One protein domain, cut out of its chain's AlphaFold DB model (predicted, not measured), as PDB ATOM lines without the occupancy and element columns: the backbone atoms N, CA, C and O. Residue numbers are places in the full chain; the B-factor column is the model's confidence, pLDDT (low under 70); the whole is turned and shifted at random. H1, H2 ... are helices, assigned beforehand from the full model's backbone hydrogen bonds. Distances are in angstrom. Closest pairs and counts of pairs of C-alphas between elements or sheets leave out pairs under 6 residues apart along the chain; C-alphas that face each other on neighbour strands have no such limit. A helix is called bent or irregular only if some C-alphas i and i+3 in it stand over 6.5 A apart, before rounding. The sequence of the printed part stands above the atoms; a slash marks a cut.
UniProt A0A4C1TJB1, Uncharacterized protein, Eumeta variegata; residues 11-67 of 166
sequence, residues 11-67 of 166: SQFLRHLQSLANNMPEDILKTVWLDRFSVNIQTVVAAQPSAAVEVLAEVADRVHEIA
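What this domain is: This is residues 11 to 67 of the 166 residues of an uncharacterized protein of Eumeta variegata (UniProt A0A4C1TJB1). The longest helix, H4, pairs with H3 as a helical hairpin at one end of the domain, while H1 and H2, steeply tilted to each other, make the other end. H1 packs on H4 with its first residues and reaches away from it, and H2 folds back from the far end of H1 toward H3. The printed part has 57 residues with four named helices, H1, H2, H3 and H4 in that order along the chain, and no named strand; the class is all helix. The whole is compact, with a radius of gyration of the C-alphas of 10.7 A, and the C-alphas span 32 by 21 by 17 A, only just elongated.

Where its parts are: Start with H4, residues 53 to 66: find C-alpha 53 at (43.211, 55.325, 135.173), and from there the helix runs 19.9 A to C-alpha 66 at (58.439, 67.527, 139.073). Before it in the chain comes H3, residues 39 to 46, which is 10.2 A long. Go back to C-alpha 11 at (51.989, 53.935, 137.620), where H1, residues 11 to 20, begins and runs 14.5 A. H2 takes residues 26 to 35 and is 14.1 A long. None of these helices is bent.

How they stand to each other: Begin again at H4. It touches H3 in a hairpin, at a shallow tilt of 33 degrees, only just short of steep, opposite ways; look at Ile 41 and Ala 60, whose C-alphas are the closest, 5.8 A apart. H4 also touches H1 at a steep tilt of 41 degrees, opposite ways, and here the closest C-alphas are those of Ser 11 and Ala 57, 4.7 A apart. Moving outward, H1 touches H2 at a steep tilt of 56 degrees, opposite ways, with the C-alphas of Leu 14 and Trp 33 closest at 6.5 A. Of these three touching pairs one is at a shallow tilt, and the packing is only just mostly crossed. H2 is close to but not clearly touching H4, where the closest C-alphas, those of Lys 30 and Val 53, are 7.0 A apart. It is likewise close but not clearly touching with H3, the C-alphas of Leu 34 and Gln 42 being closest at 6.0 A. H1 and H3 are apart. In H1, H2 and H4 every O i to N i+4 pair is within hydrogen-bond range; in H3 it is 3 of 4.

The domain as a whole: The C-alphas farthest apart are those of Asn 23 and Ile 66, at 32.6 A. The printed residues run from 11 to 67 and the printed part has no cut. The links from H1 to H2 and from H2 to H3 are tight, and the link from H3 to H4 is short. The mean pLDDT of the printed part is 86.1, and one residue, Ala 67, is under 70.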
ATOM      1  N   SER A  11      52.373  54.965 138.601       89.19
ATOM      2  CA  SER A  11      51.989  53.935 137.620       89.19
ATOM      3  C   SER A  11      52.339  52.504 138.039       89.19
ATOM      4  O   SER A  11      51.579  51.567 137.781       89.19
ATOM      5  N   GLN A  12      53.471  52.307 138.718       88.69
ATOM      6  CA  GLN A  12      53.871  50.998 139.234       88.69
ATOM      7  C   GLN A  12      52.956  50.562 140.373       88.69
ATOM      8  O   GLN A  12      52.569  49.393 140.439       88.69
ATOM      9  N   PHE A  13      52.573  51.502 141.240       87.38
ATOM     10  CA  PHE A  13      51.617  51.219 142.304       87.38
ATOM     11  C   PHE A  13      50.239  50.866 141.748       87.38
ATOM     12  O   PHE A  13      49.621  49.914 142.218       87.38
ATOM     13  N   LEU A  14      49.793  51.557 140.694       89.19
ATOM     14  CA  LEU A  14      48.529  51.237 140.039       89.19
ATOM     15  C   LEU A  14      48.508  49.794 139.521       89.19
ATOM     16  O   LEU A  14      47.572  49.051 139.802       89.19
ATOM     17  N   ARG A  15      49.562  49.378 138.807       89.44
ATOM     18  CA  ARG A  15      49.680  48.006 138.282       89.44
ATOM     19  C   ARG A  15      49.694  46.965 139.393       89.44
ATOM     20  O   ARG A  15      49.121  45.891 139.241       89.44
ATOM     21  N   HIS A  16      50.342  47.286 140.509       87.94
ATOM     22  CA  HIS A  16      50.358  46.415 141.674       87.94
ATOM     23  C   HIS A  16      48.966  46.284 142.307       87.94
ATOM     24  O   HIS A  16      48.522  45.171 142.575       87.94
ATOM     25  N   LEU A  17      48.238  47.396 142.464       87.62
ATOM     26  CA  LEU A  17      46.850  47.357 142.921       87.62
ATOM     27  C   LEU A  17      45.971  46.549 141.966       87.62
ATOM     28  O   LEU A  17      45.211  45.710 142.431       87.62
ATOM     29  N   GLN A  18      46.114  46.723 140.651       88.00
ATOM     30  CA  GLN A  18      45.377  45.940 139.653       88.00
ATOM     31  C   GLN A  18      45.678  44.435 139.750       88.00
ATOM     32  O   GLN A  18      44.754  43.634 139.640       88.00
ATOM     33  N   SER A  19      46.931  44.032 140.009       87.88
ATOM     34  CA  SER A  19      47.274  42.608 140.158       87.88
ATOM     35  C   SER A  19      46.718  41.985 141.438       87.88
ATOM     36  O   SER A  19      46.525  40.775 141.502       87.88
ATOM     37  N   LEU A  20      46.520  42.789 142.486       86.56
ATOM     38  CA  LEU A  20      45.900  42.343 143.735       86.56
ATOM     39  C   LEU A  20      44.372  42.345 143.635       86.56
ATOM     40  O   LEU A  20      43.691  41.500 144.217       86.56
ATOM     41  N   ALA A  21      43.831  43.296 142.886       80.19
ATOM     42  CA  ALA A  21      42.420  43.605 142.811       80.19
ATOM     43  C   ALA A  21      41.801  43.034 141.527       80.19
ATOM     44  O   ALA A  21      41.222  43.767 140.729       80.19
ATOM     45  N   ASN A  22      41.893  41.710 141.341       73.00
ATOM     46  CA  ASN A  22      41.472  40.995 140.123       73.00
ATOM     47  C   ASN A  22      40.016  41.237 139.657       73.00
ATOM     48  O   ASN A  22      39.668  40.756 138.586       73.00
ATOM     49  N   ASN A  23      39.161  41.927 140.426       79.00
ATOM     50  CA  ASN A  23      37.776  42.284 140.068       79.00
ATOM     51  C   ASN A  23      37.262  43.539 140.817       79.00
ATOM     52  O   ASN A  23      36.101  43.597 141.224       79.00
ATOM     53  N   MET A  24      38.117  44.527 141.084       85.56
ATOM     54  CA  MET A  24      37.694  45.738 141.801       85.56
ATOM     55  C   MET A  24      37.143  46.800 140.837       85.56
ATOM     56  O   MET A  24      37.751  47.026 139.792       85.56
ATOM     57  N   PRO A  25      36.027  47.480 141.172       88.12
ATOM     58  CA  PRO A  25      35.515  48.583 140.366       88.12
ATOM     59  C   PRO A  25      36.552  49.699 140.227       88.12
ATOM     60  O   PRO A  25      37.229  50.049 141.199       88.12
ATOM     61  N   GLU A  26      36.625  50.288 139.036       85.69
ATOM     62  CA  GLU A  26      37.609  51.317 138.692       85.69
ATOM     63  C   GLU A  26      37.548  52.526 139.642       85.69
ATOM     64  O   GLU A  26      38.582  53.052 140.040       85.69
ATOM     65  N   ASP A  27      36.353  52.917 140.086       85.94
ATOM     66  CA  ASP A  27      36.159  54.052 140.999       85.94
ATOM     67  C   ASP A  27      36.779  53.812 142.380       85.94
ATOM     68  O   ASP A  27      37.406  54.699 142.970       85.94
ATOM     69  N   ILE A  28      36.647  52.589 142.902       88.00
ATOM     70  CA  ILE A  28      37.235  52.231 144.196       88.00
ATOM     71  C   ILE A  28      38.747  52.067 144.037       88.00
ATOM     72  O   ILE A  28      39.501  52.521 144.897       88.00
ATOM     73  N   LEU A  29      39.201  51.489 142.919       88.31
ATOM     74  CA  LEU A  29      40.622  51.394 142.588       88.31
ATOM     75  C   LEU A  29      41.264  52.786 142.529       88.31
ATOM     76  O   LEU A  29      42.292  52.997 143.167       88.31
ATOM     77  N   LYS A  30      40.632  53.750 141.843       86.88
ATOM     78  CA  LYS A  30      41.067  55.157 141.790       86.88
ATOM     79  C   LYS A  30      41.147  55.762 143.186       86.88
ATOM     80  O   LYS A  30      42.139  56.402 143.509       86.88
ATOM     81  N   THR A  31      40.136  55.534 144.022       87.50
ATOM     82  CA  THR A  31      40.091  56.087 145.383       87.50
ATOM     83  C   THR A  31      41.223  55.538 146.252       87.50
ATOM     84  O   THR A  31      41.951  56.311 146.865       87.50
ATOM     85  N   VAL A  32      41.427  54.217 146.259       88.19
ATOM     86  CA  VAL A  32      42.504  53.562 147.027       88.19
ATOM     87  C   VAL A  32      43.883  53.946 146.499       88.19
ATOM     88  O   VAL A  32      44.815  54.142 147.277       88.19
ATOM     89  N   TRP A  33      44.011  54.071 145.178       88.62
ATOM     90  CA  TRP A  33      45.229  54.537 144.536       88.62
ATOM     91  C   TRP A  33      45.551  55.973 144.980       88.62
ATOM     92  O   TRP A  33      46.650  56.216 145.465       88.62
ATOM     93  N   LEU A  34      44.581  56.892 144.934       87.12
ATOM     94  CA  LEU A  34      44.741  58.301 145.324       87.12
ATOM     95  C   LEU A  34      44.969  58.531 146.821       87.12
ATOM     96  O   LEU A  34      45.736  59.427 147.176       87.12
ATOM     97  N   ASP A  35      44.360  57.717 147.684       86.00
ATOM     98  CA  ASP A  35      44.489  57.793 149.149       86.00
ATOM     99  C   ASP A  35      45.943  57.640 149.631       86.00
ATOM    100  O   ASP A  35      46.302  58.055 150.730       86.00
ATOM    101  N   ARG A  36      46.809  57.051 148.802       81.12
ATOM    102  CA  ARG A  36      48.231  56.853 149.112       81.12
ATOM    103  C   ARG A  36      49.146  57.952 148.578       81.12
ATOM    104  O   ARG A  36      50.329  57.939 148.906       81.12
ATOM    105  N   PHE A  37      48.631  58.902 147.797       83.06
ATOM    106  CA  PHE A  37      49.425  60.008 147.260       83.06
ATOM    107  C   PHE A  37      49.189  61.317 148.005       83.06
ATOM    108  O   PHE A  37      48.144  61.548 148.609       83.06
ATOM    109  N   SER A  38      50.175  62.208 147.924       81.69
ATOM    110  CA  SER A  38      50.088  63.567 148.446       81.69
ATOM    111  C   SER A  38      49.018  64.397 147.726       81.69
ATOM    112  O   SER A  38      48.640  64.137 146.580       81.69
ATOM    113  N   VAL A  39      48.549  65.447 148.409       83.62
ATOM    114  CA  VAL A  39      47.441  66.309 147.955       83.62
ATOM    115  C   VAL A  39      47.694  66.906 146.565       83.62
ATOM    116  O   VAL A  39      46.763  67.051 145.783       83.62
ATOM    117  N   ASN A  40      48.947  67.206 146.212       84.44
ATOM    118  CA  ASN A  40      49.331  67.717 144.889       84.44
ATOM    119  C   ASN A  40      48.995  66.761 143.726       84.44
ATOM    120  O   ASN A  40      48.618  67.217 142.653       84.44
ATOM    121  N   ILE A  41      49.119  65.447 143.916       86.75
ATOM    122  CA  ILE A  41      48.751  64.456 142.897       86.75
ATOM    123  C   ILE A  41      47.227  64.312 142.866       86.75
ATOM    124  O   ILE A  41      46.630  64.294 141.788       86.75
ATOM    125  N   GLN A  42      46.585  64.290 144.040       88.75
ATOM    126  CA  GLN A  42      45.127  64.195 144.154       88.75
ATOM    127  C   GLN A  42      44.411  65.355 143.451       88.75
ATOM    128  O   GLN A  42      43.435  65.126 142.741       88.75
ATOM    129  N   THR A  43      44.904  66.588 143.589       87.00
ATOM    130  CA  THR A  43      44.303  67.767 142.944       87.00
ATOM    131  C   THR A  43      44.389  67.706 141.423       87.00
ATOM    132  O   THR A  43      43.413  68.015 140.740       87.00
ATOM    133  N   VAL A  44      45.527  67.270 140.877       88.38
ATOM    134  CA  VAL A  44      45.719  67.147 139.425       88.38
ATOM    135  C   VAL A  44      44.831  66.049 138.842       88.38
ATOM    136  O   VAL A  44      44.251  66.238 137.772       88.38
ATOM    137  N   VAL A  45      44.687  64.924 139.545       87.62
ATOM    138  CA  VAL A  45      43.802  63.833 139.118       87.62
ATOM    139  C   VAL A  45      42.329  64.238 139.224       87.62
ATOM    140  O   VAL A  45      41.563  63.985 138.296       87.62
ATOM    141  N   ALA A  46      41.933  64.938 140.291       86.25
ATOM    142  CA  ALA A  46      40.566  65.435 140.462       86.25
ATOM    143  C   ALA A  46      40.137  66.410 139.350       86.25
ATOM    144  O   ALA A  46      38.958  66.477 139.007       86.25
ATOM    145  N   ALA A  47      41.085  67.134 138.744       87.38
ATOM    146  CA  ALA A  47      40.822  68.007 137.602       87.38
ATOM    147  C   ALA A  47      40.510  67.247 136.293       87.38
ATOM    148  O   ALA A  47      40.069  67.865 135.325       87.38
ATOM    149  N   GLN A  48      40.725  65.925 136.243       87.62
ATOM    150  CA  GLN A  48      40.556  65.088 135.048       87.62
ATOM    151  C   GLN A  48      39.582  63.914 135.290       87.62
ATOM    152  O   GLN A  48      39.965  62.750 135.165       87.62
ATOM    153  N   PRO A  49      38.299  64.180 135.601       80.31
ATOM    154  CA  PRO A  49      37.344  63.144 136.009       80.31
ATOM    155  C   PRO A  49      36.994  62.135 134.902       80.31
ATOM    156  O   PRO A  49      36.592  61.014 135.200       80.31
ATOM    157  N   SER A  50      37.141  62.509 133.628       85.19
ATOM    158  CA  SER A  50      36.808  61.662 132.474       85.19
ATOM    159  C   SER A  50      37.994  60.869 131.913       85.19
ATOM    160  O   SER A  50      37.839  60.192 130.898       85.19
ATOM    161  N   ALA A  51      39.187  60.990 132.501       86.06
ATOM    162  CA  ALA A  51      40.374  60.286 132.028       86.06
ATOM    163  C   ALA A  51      40.411  58.831 132.533       86.06
ATOM    164  O   ALA A  51      39.972  58.523 133.647       86.06
ATOM    165  N   ALA A  52      40.964  57.940 131.707       88.06
ATOM    166  CA  ALA A  52      41.237  56.553 132.086       88.06
ATOM    167  C   ALA A  52      42.312  56.487 133.186       88.06
ATOM    168  O   ALA A  52      43.199  57.347 133.235       88.06
ATOM    169  N   VAL A  53      42.261  55.464 134.049       86.75
ATOM    170  CA  VAL A  53      43.211  55.325 135.173       86.75
ATOM    171  C   VAL A  53      44.659  55.295 134.698       86.75
ATOM    172  O   VAL A  53      45.526  55.878 135.339       86.75
ATOM    173  N   GLU A  54      44.924  54.657 133.562       88.56
ATOM    174  CA  GLU A  54      46.260  54.546 132.983       88.56
ATOM    175  C   GLU A  54      46.830  55.927 132.635       88.56
ATOM    176  O   GLU A  54      47.980  56.225 132.956       88.56
ATOM    177  N   VAL A  55      46.000  56.805 132.058       89.88
ATOM    178  CA  VAL A  55      46.385  58.183 131.713       89.88
ATOM    179  C   VAL A  55      46.616  59.006 132.978       89.88
ATOM    180  O   VAL A  55      47.581  59.768 133.062       89.88
ATOM    181  N   LEU A  56      45.766  58.829 133.992       90.19
ATOM    182  CA  LEU A  56      45.952  59.469 135.293       90.19
ATOM    183  C   LEU A  56      47.271  59.034 135.943       90.19
ATOM    184  O   LEU A  56      47.951  59.870 136.537       90.19
ATOM    185  N   ALA A  57      47.669  57.771 135.784       90.19
ATOM    186  CA  ALA A  57      48.943  57.250 136.277       90.19
ATOM    187  C   ALA A  57      50.148  57.929 135.614       90.19
ATOM    188  O   ALA A  57      51.085  58.316 136.306       90.19
ATOM    189  N   GLU A  58      50.105  58.153 134.299       90.69
ATOM    190  CA  GLU A  58      51.161  58.886 133.585       90.69
ATOM    191  C   GLU A  58      51.239  60.363 133.996       90.69
ATOM    192  O   GLU A  58      52.319  60.957 134.062       90.69
ATOM    193  N   VAL A  59      50.091  60.994 134.258       90.31
ATOM    194  CA  VAL A  59      50.043  62.363 134.788       90.31
ATOM    195  C   VAL A  59      50.643  62.401 136.193       90.31
ATOM    196  O   VAL A  59      51.489  63.252 136.467       90.31
ATOM    197  N   ALA A  60      50.247  61.469 137.059       88.94
ATOM    198  CA  ALA A  60      50.749  61.359 138.420       88.94
ATOM    199  C   ALA A  60      52.262  61.106 138.449       88.94
ATOM    200  O   ALA A  60      52.954  61.758 139.226       88.94
ATOM    201  N   ASP A  61      52.790  60.249 137.569       89.81
ATOM    202  CA  ASP A  61      54.232  60.017 137.424       89.81
ATOM    203  C   ASP A  61      54.979  61.317 137.108       89.81
ATOM    204  O   ASP A  61      55.986  61.625 137.738       89.81
ATOM    205  N   ARG A  62      54.470  62.130 136.173       88.81
ATOM    206  CA  ARG A  62      55.088  63.426 135.846       88.81
ATOM    207  C   ARG A  62      55.048  64.391 137.024       88.81
ATOM    208  O   ARG A  62      56.040  65.061 137.289       88.81
ATOM    209  N   VAL A  63      53.924  64.462 137.734       86.88
ATOM    210  CA  VAL A  63      53.796  65.311 138.931       86.88
ATOM    211  C   VAL A  63      54.752  64.845 140.028       86.88
ATOM    212  O   VAL A  63      55.386  65.684 140.657       86.88
ATOM    213  N   HIS A  64      54.901  63.535 140.213       85.19
ATOM    214  CA  HIS A  64      55.803  62.938 141.195       85.19
ATOM    215  C   HIS A  64      57.283  63.256 140.918       85.19
ATOM    216  O   HIS A  64      58.037  63.495 141.853       85.19
ATOM    217  N   GLU A  65      57.689  63.327 139.646       82.94
ATOM    218  CA  GLU A  65      59.055  63.706 139.244       82.94
ATOM    219  C   GLU A  65      59.313  65.220 139.367       82.94
ATOM    220  O   GLU A  65      60.406  65.645 139.735       82.94
ATOM    221  N   ILE A  66      58.314  66.055 139.049       78.31
ATOM    222  CA  ILE A  66      58.439  67.527 139.073       78.31
ATOM    223  C   ILE A  66      58.366  68.066 140.503       78.31
ATOM    224  O   ILE A  66      59.059  69.018 140.866       78.31
ATOM    225  N   ALA A  67      57.487  67.474 141.301       69.12
ATOM    226  CA  ALA A  67      57.256  67.806 142.688       69.12
ATOM    227  C   ALA A  67      57.414  66.513 143.494       69.12
ATOM    228  O   ALA A  67      56.398  65.913 143.875       69.12
TER     229      ALA A  67